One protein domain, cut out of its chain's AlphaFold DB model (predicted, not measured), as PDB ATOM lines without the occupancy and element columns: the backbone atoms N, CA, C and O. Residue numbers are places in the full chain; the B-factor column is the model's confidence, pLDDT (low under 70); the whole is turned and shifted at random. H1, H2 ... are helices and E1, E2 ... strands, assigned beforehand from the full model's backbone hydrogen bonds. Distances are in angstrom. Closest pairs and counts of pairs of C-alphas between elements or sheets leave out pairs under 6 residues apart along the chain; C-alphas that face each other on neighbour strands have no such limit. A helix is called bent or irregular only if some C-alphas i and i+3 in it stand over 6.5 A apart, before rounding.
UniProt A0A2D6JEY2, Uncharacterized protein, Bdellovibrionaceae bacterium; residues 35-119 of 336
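This is residues 35 to 119 of the 336 residues of an uncharacterized protein of Bdellovibrionaceae bacterium (UniProt A0A2D6JEY2). A strongly twisted five-stranded sheet has bent helix H1 folded back on itself over one face, the other face bare; residues 84 to 89, the E2-E3 hairpin's tip, stick out. The 85 printed residues run H1 E1 E2 E3 E4 E5, mixed in class; the strands form a meander, each the antiparallel neighbour of the one before. The whole is compact, radius of gyration of the C-alphas 13.1 A, spans 42 by 29 by 25 A.

H1, residues 40 to 60, begins at C-alpha 40 (176.473, 240.281, 274.508). Assigned as one helix by its hydrogen bonds, it is bent, C-alphas 47 and 50 being 9.2 A apart. Its arms are H1a, residues 40 to 47, 10.9 A, and H1b, residues 50 to 60, 17.1 A; both are irregular, with C-alphas 43 and 46 7.8 A apart and C-alphas 50 and 53 7.5 A apart. E1 is residues 67 to 70, E2 75 to 85, 31.2 A, E3 88 to 99, 36.5 A, E4 102 to 107, and E5 114 to 118, ending at C-alpha 118 (170.803, 236.657, 261.753).

N and O pairs within hydrogen-bond range include N 69 and O 76, 2.9 A, N 81 and O 92, 2.7 A, N 104 and O 97, 2.8 A, and N 118 and O 103, 2.7 A. H1a and H1b are on the same face, heights over the sheet 9.6 A and 9.5 A. The closest C-alphas are Phe 40 and Thr 114 of H1a and E5, 4.7 A, and Val 59 and Ser 95 of H1b and E3, 5.9 A. O i to N i+4 pairs within range are 2 of 4 in H1a and 6 of 7 in H1b.

The farthest C-alphas, Ile 72 and Ala 86, are 42.3 A apart. The printed part has no cut and no long link. pLDDT is under 70 at residues 35 to 36 and 110 to 111.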
ATOM      1  N   GLU A  35     169.584 249.933 267.430       52.53
ATOM      2  CA  GLU A  35     168.375 249.361 268.074       52.53
ATOM      3  C   GLU A  35     168.209 247.831 267.922       52.53
ATOM      4  O   GLU A  35     167.511 247.213 268.724       52.53
ATOM      5  N   ASP A  36     168.850 247.204 266.932       69.44
ATOM      6  CA  ASP A  36     168.730 245.757 266.663       69.44
ATOM      7  C   ASP A  36     169.772 244.894 267.400       69.44
ATOM      8  O   ASP A  36     169.758 243.664 267.272       69.44
ATOM      9  N   PHE A  37     170.715 245.516 268.111       77.31
ATOM     10  CA  PHE A  37     171.818 244.822 268.765       77.31
ATOM     11  C   PHE A  37     171.561 244.664 270.266       77.31
ATOM     12  O   PHE A  37     171.324 245.634 270.981       77.31
ATOM     13  N   LEU A  38     171.634 243.426 270.755       83.69
ATOM     14  CA  LEU A  38     171.544 243.109 272.175       83.69
ATOM     15  C   LEU A  38     172.935 243.138 272.812       83.69
ATOM     16  O   LEU A  38     173.925 242.780 272.178       83.69
ATOM     17  N   ASP A  39     173.006 243.521 274.083       85.38
ATOM     18  CA  ASP A  39     174.231 243.393 274.875       85.38
ATOM     19  C   ASP A  39     174.668 241.918 274.954       85.38
ATOM     20  O   ASP A  39     173.865 241.045 275.295       85.38
ATOM     21  N   PHE A  40     175.933 241.641 274.615       84.25
ATOM     22  CA  PHE A  40     176.473 240.281 274.508       84.25
ATOM     23  C   PHE A  40     176.333 239.502 275.816       84.25
ATOM     24  O   PHE A  40     175.870 238.359 275.817       84.25
ATOM     25  N   LYS A  41     176.672 240.148 276.938       84.25
ATOM     26  CA  LYS A  41     176.610 239.540 278.264       84.25
ATOM     27  C   LYS A  41     175.178 239.188 278.633       84.25
ATOM     28  O   LYS A  41     174.896 238.042 278.965       84.25
ATOM     29  N   ASN A  42     174.263 240.143 278.518       84.31
ATOM     30  CA  ASN A  42     172.865 239.924 278.884       84.31
ATOM     31  C   ASN A  42     172.166 238.890 277.989       84.31
ATOM     32  O   ASN A  42     171.236 238.226 278.439       84.31
ATOM     33  N   ALA A  43     172.577 238.765 276.727       82.69
ATOM     34  CA  ALA A  43     171.913 237.884 275.775       82.69
ATOM     35  C   ALA A  43     172.453 236.445 275.772       82.69
ATOM     36  O   ALA A  43     171.694 235.522 275.461       82.69
ATOM     37  N   LEU A  44     173.742 236.245 276.078       85.38
ATOM     38  CA  LEU A  44     174.409 234.950 275.907       85.38
ATOM     39  C   LEU A  44     175.154 234.421 277.138       85.38
ATOM     40  O   LEU A  44     175.505 233.245 277.106       85.38
ATOM     41  N   ALA A  45     175.362 235.185 278.220       84.38
ATOM     42  CA  ALA A  45     176.127 234.691 279.378       84.38
ATOM     43  C   ALA A  45     175.566 233.382 279.958       84.38
ATOM     44  O   ALA A  45     176.320 232.439 280.174       84.38
ATOM     45  N   ASP A  46     174.243 233.281 280.108       87.00
ATOM     46  CA  ASP A  46     173.596 232.065 280.622       87.00
ATOM     47  C   ASP A  46     173.741 230.865 279.671       87.00
ATOM     48  O   ASP A  46     173.784 229.723 280.119       87.00
ATOM     49  N   LYS A  47     173.816 231.117 278.356       87.31
ATOM     50  CA  LYS A  47     173.948 230.068 277.331       87.31
ATOM     51  C   LYS A  47     175.391 229.602 277.149       87.31
ATOM     52  O   LYS A  47     175.614 228.440 276.839       87.31
ATOM     53  N   LEU A  48     176.354 230.510 277.308       88.12
ATOM     54  CA  LEU A  48     177.785 230.225 277.182       88.12
ATOM     55  C   LEU A  48     178.368 229.634 278.475       88.12
ATOM     56  O   LEU A  48     179.373 228.926 278.430       88.12
ATOM     57  N   GLY A  49     177.737 229.899 279.624       89.94
ATOM     58  CA  GLY A  49     178.107 229.311 280.907       89.94
ATOM     59  C   GLY A  49     179.548 229.634 281.306       89.94
ATOM     60  O   GLY A  49     179.951 230.795 281.333       89.94
ATOM     61  N   GLU A  50     180.332 228.598 281.619       91.00
ATOM     62  CA  GLU A  50     181.737 228.733 282.038       91.00
ATOM     63  C   GLU A  50     182.673 229.247 280.931       91.00
ATOM     64  O   GLU A  50     183.724 229.802 281.239       91.00
ATOM     65  N   TYR A  51     182.276 229.128 279.660       91.38
ATOM     66  CA  TYR A  51     183.079 229.553 278.508       91.38
ATOM     67  C   TYR A  51     182.889 231.034 278.155       91.38
ATOM     68  O   TYR A  51     183.519 231.526 277.222       91.38
ATOM     69  N   TYR A  52     182.023 231.762 278.871       89.94
ATOM     70  CA  TYR A  52     181.693 233.152 278.547       89.94
ATOM     71  C   TYR A  52     182.935 234.049 278.419       89.94
ATOM     72  O   TYR A  52     183.072 234.738 277.410       89.94
ATOM     73  N   ASP A  53     183.843 234.021 279.401       87.94
ATOM     74  CA  ASP A  53     185.017 234.906 279.420       87.94
ATOM     75  C   ASP A  53     185.990 234.588 278.268       87.94
ATOM     76  O   ASP A  53     186.507 235.499 277.622       87.94
ATOM     77  N   GLU A  54     186.190 233.300 277.964       89.81
ATOM     78  CA  GLU A  54     187.025 232.828 276.850       89.81
ATOM     79  C   GLU A  54     186.456 233.281 275.498       89.81
ATOM     80  O   GLU A  54     187.170 233.829 274.653       89.81
ATOM     81  N   VAL A  55     185.147 233.098 275.306       89.69
ATOM     82  CA  VAL A  55     184.463 233.487 274.072       89.69
ATOM     83  C   VAL A  55     184.431 235.007 273.931       89.69
ATOM     84  O   VAL A  55     184.667 235.506 272.831       89.69
ATOM     85  N   GLU A  56     184.181 235.757 275.011       88.25
ATOM     86  CA  GLU A  56     184.222 237.223 274.986       88.25
ATOM     87  C   GLU A  56     185.614 237.717 274.568       88.25
ATOM     88  O   GLU A  56     185.714 238.578 273.690       88.25
ATOM     89  N   GLU A  57     186.689 237.155 275.129       87.94
ATOM     90  CA  GLU A  57     188.061 237.507 274.754       87.94
ATOM     91  C   GLU A  57     188.330 237.222 273.268       87.94
ATOM     92  O   GLU A  57     188.819 238.100 272.546       87.94
ATOM     93  N   LEU A  58     187.921 236.043 272.789       87.25
ATOM     94  CA  LEU A  58     188.083 235.623 271.398       87.25
ATOM     95  C   LEU A  58     187.361 236.557 270.412       87.25
ATOM     96  O   LEU A  58     187.919 236.922 269.374       87.25
ATOM     97  N   VAL A  59     186.120 236.962 270.707       86.88
ATOM     98  CA  VAL A  59     185.310 237.780 269.783       86.88
ATOM     99  C   VAL A  59     185.579 239.284 269.894       86.88
ATOM    100  O   VAL A  59     185.324 240.029 268.939       86.88
ATOM    101  N   LYS A  60     186.124 239.748 271.023       85.81
ATOM    102  CA  LYS A  60     186.483 241.156 271.250       85.81
ATOM    103  C   LYS A  60     187.711 241.585 270.449       85.81
ATOM    104  O   LYS A  60     187.855 242.769 270.120       85.81
ATOM    105  N   GLU A  61     188.595 240.654 270.090       83.19
ATOM    106  CA  GLU A  61     189.774 240.969 269.289       83.19
ATOM    107  C   GLU A  61     189.406 241.311 267.828       83.19
ATOM    108  O   GLU A  61     189.144 240.451 266.988       83.19
ATOM    109  N   LYS A  62     189.493 242.600 267.464       75.56
ATOM    110  CA  LYS A  62     189.180 243.101 266.104       75.56
ATOM    111  C   LYS A  62     189.988 242.416 264.990       75.56
ATOM    112  O   LYS A  62     189.534 242.274 263.855       75.56
ATOM    113  N   LYS A  63     191.217 241.990 265.292       80.25
ATOM    114  CA  LYS A  63     192.151 241.381 264.330       80.25
ATOM    115  C   LYS A  63     192.416 239.902 264.593       80.25
ATOM    116  O   LYS A  63     193.424 239.411 264.068       80.25
ATOM    117  N   ALA A  64     191.520 239.233 265.315       81.38
ATOM    118  CA  ALA A  64     191.574 237.803 265.557       81.38
ATOM    119  C   ALA A  64     191.912 237.005 264.284       81.38
ATOM    120  O   ALA A  64     191.614 237.377 263.140       81.38
ATOM    121  N   LEU A  65     192.609 235.892 264.476       89.88
ATOM    122  CA  LEU A  65     192.809 234.930 263.401       89.88
ATOM    123  C   LEU A  65     191.487 234.217 263.108       89.88
ATOM    124  O   LEU A  65     190.616 234.141 263.968       89.88
ATOM    125  N   SER A  66     191.342 233.676 261.895       93.81
ATOM    126  CA  SER A  66     190.220 232.773 261.645       93.81
ATOM    127  C   SER A  66     190.321 231.573 262.584       93.81
ATOM    128  O   SER A  66     191.398 230.971 262.664       93.81
ATOM    129  N   VAL A  67     189.218 231.251 263.252       95.81
ATOM    130  CA  VAL A  67     189.081 230.170 264.235       95.81
ATOM    131  C   VAL A  67     187.662 229.612 264.138       95.81
ATOM    132  O   VAL A  67     186.720 230.360 263.871       95.81
ATOM    133  N   PHE A  68     187.518 228.306 264.329       96.75
ATOM    134  CA  PHE A  68     186.232 227.663 264.542       96.75
ATOM    135  C   PHE A  68     186.373 226.745 265.754       96.75
ATOM    136  O   PHE A  68     187.229 225.869 265.735       96.75
ATOM    137  N   GLU A  69     185.562 226.976 266.781       95.19
ATOM    138  CA  GLU A  69     185.509 226.155 267.993       95.19
ATOM    139  C   GLU A  69     184.113 225.531 268.107       95.19
ATOM    140  O   GLU A  69     183.095 226.220 267.963       95.19
ATOM    141  N   ASP A  70     184.077 224.221 268.343       93.88
ATOM    142  CA  ASP A  70     182.861 223.414 268.457       93.88
ATOM    143  C   ASP A  70     182.686 222.971 269.912       93.88
ATOM    144  O   ASP A  70     183.336 222.028 270.369       93.88
ATOM    145  N   TYR A  71     181.843 223.689 270.655       92.38
ATOM    146  CA  TYR A  71     181.476 223.337 272.024       92.38
ATOM    147  C   TYR A  71     180.209 222.470 272.013       92.38
ATOM    148  O   TYR A  71     179.516 222.342 271.005       92.38
ATOM    149  N   ILE A  72     179.884 221.860 273.158       87.00
ATOM    150  CA  ILE A  72     178.755 220.919 273.269       87.00
ATOM    151  C   ILE A  72     177.418 221.595 272.919       87.00
ATOM    152  O   ILE A  72     176.620 221.016 272.183       87.00
ATOM    153  N   ASP A  73     177.197 222.813 273.419       89.56
ATOM    154  CA  ASP A  73     175.909 223.514 273.315       89.56
ATOM    155  C   ASP A  73     175.920 224.671 272.302       89.56
ATOM    156  O   ASP A  73     174.874 225.231 271.963       89.56
ATOM    157  N   PHE A  74     177.099 225.062 271.813       93.69
ATOM    158  CA  PHE A  74     177.254 226.197 270.912       93.69
ATOM    159  C   PHE A  74     178.532 226.099 270.085       93.69
ATOM    160  O   PHE A  74     179.460 225.366 270.403       93.69
ATOM    161  N   GLN A  75     178.605 226.890 269.023       94.88
ATOM    162  CA  GLN A  75     179.790 226.988 268.176       94.88
ATOM    163  C   GLN A  75     180.211 228.436 268.021       94.88
ATOM    164  O   GLN A  75     179.370 229.338 267.982       94.88
ATOM    165  N   VAL A  76     181.513 228.658 267.875       95.56
ATOM    166  CA  VAL A  76     182.076 229.983 267.623       95.56
ATOM    167  C   VAL A  76     182.837 229.951 266.315       95.56
ATOM    168  O   VAL A  76     183.757 229.161 266.130       95.56
ATOM    169  N   LEU A  77     182.463 230.835 265.398       96.19
ATOM    170  CA  LEU A  77     183.130 231.017 264.122       96.19
ATOM    171  C   LEU A  77     183.674 232.438 264.030       96.19
ATOM    172  O   LEU A  77     182.916 233.398 263.924       96.19
ATOM    173  N   VAL A  78     184.992 232.566 263.963       95.00
ATOM    174  CA  VAL A  78     185.675 233.811 263.624       95.00
ATOM    175  C   VAL A  78     186.205 233.693 262.201       95.00
ATOM    176  O   VAL A  78     187.083 232.882 261.909       95.00
ATOM    177  N   ILE A  79     185.692 234.519 261.293       93.44
ATOM    178  CA  ILE A  79     186.201 234.642 259.927       93.44
ATOM    179  C   ILE A  79     186.903 235.979 259.775       93.44
ATOM    180  O   ILE A  79     186.301 237.054 259.803       93.44
ATOM    181  N   ARG A  80     188.206 235.898 259.539       91.75
ATOM    182  CA  ARG A  80     189.020 237.034 259.141       91.75
ATOM    183  C   ARG A  80     188.772 237.361 257.667       91.75
ATOM    184  O   ARG A  80     188.669 236.454 256.852       91.75
ATOM    185  N   GLY A  81     188.708 238.640 257.322       91.69
ATOM    186  CA  GLY A  81     188.667 239.169 255.961       91.69
ATOM    187  C   GLY A  81     189.864 240.072 255.664       91.69
ATOM    188  O   GLY A  81     190.563 240.532 256.572       91.69
ATOM    189  N   ILE A  82     190.112 240.325 254.380       93.00
ATOM    190  CA  ILE A  82     191.243 241.127 253.908       93.00
ATOM    191  C   ILE A  82     190.783 242.562 253.630       93.00
ATOM    192  O   ILE A  82     189.747 242.793 253.004       93.00
ATOM    193  N   LEU A  83     191.589 243.537 254.057       88.56
ATOM    194  CA  LEU A  83     191.380 244.959 253.801       88.56
ATOM    195  C   LEU A  83     192.639 245.598 253.216       88.56
ATOM    196  O   LEU A  83     193.754 245.356 253.679       88.56
ATOM    197  N   LEU A  84     192.450 246.486 252.242       84.62
ATOM    198  CA  LEU A  84     193.512 247.361 251.760       84.62
ATOM    199  C   LEU A  84     193.363 248.733 252.425       84.62
ATOM    200  O   LEU A  84     192.328 249.385 252.294       84.62
ATOM    201  N   THR A  85     194.384 249.162 253.162       82.31
ATOM    202  CA  THR A  85     194.426 250.469 253.835       82.31
ATOM    203  C   THR A  85     195.512 251.351 253.223       82.31
ATOM    204  O   THR A  85     196.361 250.861 252.480       82.31
ATOM    205  N   ALA A  86     195.548 252.639 253.581       76.38
ATOM    206  CA  ALA A  86     196.636 253.539 253.179       76.38
ATOM    207  C   ALA A  86     198.033 253.022 253.590       76.38
ATOM    208  O   ALA A  86     199.022 253.315 252.928       76.38
ATOM    209  N   ASN A  87     198.099 252.207 254.649       73.19
ATOM    210  CA  ASN A  87     199.333 251.620 255.172       73.19
ATOM    211  C   ASN A  87     199.627 250.216 254.598       73.19
ATOM    212  O   ASN A  87     200.574 249.559 255.033       73.19
ATOM    213  N   GLY A  88     198.824 249.748 253.635       79.88
ATOM    214  CA  GLY A  88     198.948 248.442 252.988       79.88
ATOM    215  C   GLY A  88     197.921 247.417 253.472       79.88
ATOM    216  O   GLY A  88     196.825 247.765 253.927       79.88
ATOM    217  N   LEU A  89     198.283 246.139 253.337       89.50
ATOM    218  CA  LEU A  89     197.433 244.998 253.675       89.50
ATOM    219  C   LEU A  89     197.145 244.936 255.184       89.50
ATOM    220  O   LEU A  89     198.064 244.820 256.000       89.50
ATOM    221  N   SER A  90     195.863 244.970 255.540       89.25
ATOM    222  CA  SER A  90     195.342 244.770 256.891       89.25
ATOM    223  C   SER A  90     194.270 243.684 256.877       89.25
ATOM    224  O   SER A  90     193.817 243.231 255.828       89.25
ATOM    225  N   PHE A  91     193.854 243.276 258.067       90.00
ATOM    226  CA  PHE A  91     192.805 242.295 258.270       90.00
ATOM    227  C   PHE A  91     191.805 242.823 259.288       90.00
ATOM    228  O   PHE A  91     192.172 243.627 260.151       90.00
ATOM    229  N   ASP A  92     190.574 242.358 259.162       88.81
ATOM    230  CA  ASP A  92     189.476 242.615 260.089       88.81
ATOM    231  C   ASP A  92     188.665 241.334 260.246       88.81
ATOM    232  O   ASP A  92     188.627 240.520 259.321       88.81
ATOM    233  N   SER A  93     188.070 241.124 261.410       90.38
ATOM    234  CA  SER A  93     187.500 239.824 261.781       90.38
ATOM    235  C   SER A  93     186.023 239.965 262.072       90.38
ATOM    236  O   SER A  93     185.591 240.935 262.689       90.38
ATOM    237  N   ARG A  94     185.242 238.993 261.611       91.12
ATOM    238  CA  ARG A  94     183.822 238.887 261.930       91.12
ATOM    239  C   ARG A  94     183.574 237.610 262.690       91.12
ATOM    240  O   ARG A  94     183.979 236.545 262.227       91.12
ATOM    241  N   SER A  95     182.875 237.742 263.803       93.50
ATOM    242  CA  SER A  95     182.595 236.629 264.692       93.50
ATOM    243  C   SER A  95     181.109 236.311 264.680       93.50
ATOM    244  O   SER A  95     180.263 237.205 264.622       93.50
ATOM    245  N   TYR A  96     180.811 235.022 264.709       93.94
ATOM    246  CA  TYR A  96     179.474 234.468 264.756       93.94
ATOM    247  C   TYR A  96     179.421 233.424 265.862       93.94
ATOM    248  O   TYR A  96     180.325 232.598 265.972       93.94
ATOM    249  N   ILE A  97     178.360 233.456 266.659       94.12
ATOM    250  CA  ILE A  97     178.050 232.410 267.635       94.12
ATOM    251  C   ILE A  97     176.822 231.665 267.134       94.12
ATOM    252  O   ILE A  97     175.845 232.295 266.734       94.12
ATOM    253  N   ILE A  98     176.871 230.340 267.118       93.94
ATOM    254  CA  ILE A  98     175.791 229.496 266.607       93.94
ATOM    255  C   ILE A  98     175.242 228.677 267.770       93.94
ATOM    256  O   ILE A  98     175.980 227.911 268.382       93.94
ATOM    257  N   ILE A  99     173.961 228.864 268.085       91.88
ATOM    258  CA  ILE A  99     173.258 228.171 269.176       91.88
ATOM    259  C   ILE A  99     171.898 227.741 268.647       91.88
ATOM    260  O   ILE A  99     171.185 228.578 268.095       91.88
ATOM    261  N   ASP A 100     171.528 226.470 268.813       87.12
ATOM    262  CA  ASP A 100     170.229 225.935 268.370       87.12
ATOM    263  C   ASP A 100     169.873 226.318 266.915       87.12
ATOM    264  O   ASP A 100     168.762 226.760 266.621       87.12
ATOM    265  N   ASP A 101     170.848 226.223 266.003       83.19
ATOM    266  CA  ASP A 101     170.743 226.582 264.574       83.19
ATOM    267  C   ASP A 101     170.463 228.068 264.275       83.19
ATOM    268  O   ASP A 101     170.213 228.457 263.130       83.19
ATOM    269  N   LYS A 102     170.564 228.926 265.291       88.88
ATOM    270  CA  LYS A 102     170.503 230.382 265.156       88.88
ATOM    271  C   LYS A 102     171.904 230.964 265.097       88.88
ATOM    272  O   LYS A 102     172.767 230.603 265.892       88.88
ATOM    273  N   TYR A 103     172.105 231.902 264.178       92.12
ATOM    274  CA  TYR A 103     173.381 232.574 263.970       92.12
ATOM    275  C   TYR A 103     173.332 233.940 264.647       92.12
ATOM    276  O   TYR A 103     172.463 234.750 264.347       92.12
ATOM    277  N   TYR A 104     174.269 234.221 265.539       92.00
ATOM    278  CA  TYR A 104     174.394 235.503 266.222       92.00
ATOM    279  C   TYR A 104     175.639 236.214 265.706       92.00
ATOM    280  O   TYR A 104     176.759 235.803 266.005       92.00
ATOM    281  N   PHE A 105     175.457 237.269 264.912       91.31
ATOM    282  CA  PHE A 105     176.556 238.133 264.494       91.31
ATOM    283  C   PHE A 105     177.036 238.961 265.682       91.31
ATOM    284  O   PHE A 105     176.230 239.628 266.331       91.31
ATOM    285  N   VAL A 106     178.343 238.951 265.932       88.69
ATOM    286  CA  VAL A 106     178.969 239.725 267.002       88.69
ATOM    287  C   VAL A 106     179.536 241.027 266.441       88.69
ATOM    288  O   VAL A 106     180.410 241.030 265.573       88.69
ATOM    289  N   ASN A 107     179.066 242.148 266.978       85.00
ATOM    290  CA  ASN A 107     179.606 243.470 266.723       85.00
ATOM    291  C   ASN A 107     180.593 243.856 267.833       85.00
ATOM    292  O   ASN A 107     180.217 244.111 268.976       85.00
ATOM    293  N   ASN A 108     181.871 243.922 267.464       79.81
ATOM    294  CA  ASN A 108     182.988 244.304 268.330       79.81
ATOM    295  C   ASN A 108     183.542 245.704 267.993       79.81
ATOM    296  O   ASN A 108     184.682 246.036 268.333       79.81
ATOM    297  N   GLN A 109     182.773 246.531 267.274       70.12
ATOM    298  CA  GLN A 109     183.210 247.876 266.889       70.12
ATOM    299  C   GLN A 109     183.100 248.876 268.048       70.12
ATOM    300  O   GLN A 109     183.930 249.788 268.129       70.12
ATOM    301  N   THR A 110     182.139 248.660 268.948       66.69
ATOM    302  CA  THR A 110     181.868 249.416 270.181       66.69
ATOM    303  C   THR A 110     182.697 248.912 271.372       66.69
ATOM    304  O   THR A 110     183.273 247.828 271.316       66.69
ATOM    305  N   GLU A 111     182.800 249.699 272.453       68.88
ATOM    306  CA  GLU A 111     183.493 249.269 273.689       68.88
ATOM    307  C   GLU A 111     182.813 248.061 274.348       68.88
ATOM    308  O   GLU A 111     183.489 247.204 274.917       68.88
ATOM    309  N   GLN A 112     181.487 247.988 274.234       73.81
ATOM    310  CA  GLN A 112     180.688 246.830 274.617       73.81
ATOM    311  C   GLN A 112     180.473 245.936 273.399       73.81
ATOM    312  O   GLN A 112     180.133 246.428 272.321       73.81
ATOM    313  N   VAL A 113     180.676 244.632 273.573       79.94
ATOM    314  CA  VAL A 113     180.357 243.640 272.549       79.94
ATOM    315  C   VAL A 113     178.838 243.522 272.471       79.94
ATOM    316  O   VAL A 113     178.167 243.369 273.492       79.94
ATOM    317  N   THR A 114     178.284 243.602 271.267       84.12
ATOM    318  CA  THR A 114     176.843 243.439 271.046       84.12
ATOM    319  C   THR A 114     176.571 242.362 270.008       84.12
ATOM    320  O   THR A 114     177.452 242.013 269.222       84.12
ATOM    321  N   ILE A 115     175.367 241.791 270.010       86.44
ATOM    322  CA  ILE A 115     174.985 240.713 269.099       86.44
ATOM    323  C   ILE A 115     173.682 240.991 268.380       86.44
ATOM    324  O   ILE A 115     172.788 241.647 268.909       86.44
ATOM    325  N   LYS A 116     173.544 240.408 267.196       89.69
ATOM    326  CA  LYS A 116     172.299 240.403 266.438       89.69
ATOM    327  C   LYS A 116     172.022 239.005 265.907       89.69
ATOM    328  O   LYS A 116     172.890 238.410 265.273       89.69
ATOM    329  N   GLU A 117     170.821 238.489 266.155       89.19
ATOM    330  CA  GLU A 117     170.367 237.245 265.523       89.19
ATOM    331  C   GLU A 117     170.202 237.484 264.013       89.19
ATOM    332  O   GLU A 117     169.518 238.413 263.575       89.19
ATOM    333  N   GLU A 118     170.852 236.654 263.207       88.44
ATOM    334  CA  GLU A 118     170.803 236.657 261.753       88.44
ATOM    335  C   GLU A 118     170.274 235.314 261.246       88.44
ATOM    336  O   GLU A 118     170.517 234.251 261.819       88.44
ATOM    337  N   ASN A 119     169.551 235.354 260.128       88.25
ATOM    338  CA  ASN A 119     169.219 234.131 259.414       88.25
ATOM    339  C   ASN A 119     170.436 233.623 258.625       88.25
ATOM    340  O   ASN A 119     171.345 234.379 258.265       88.25
TER     341      ASN A 119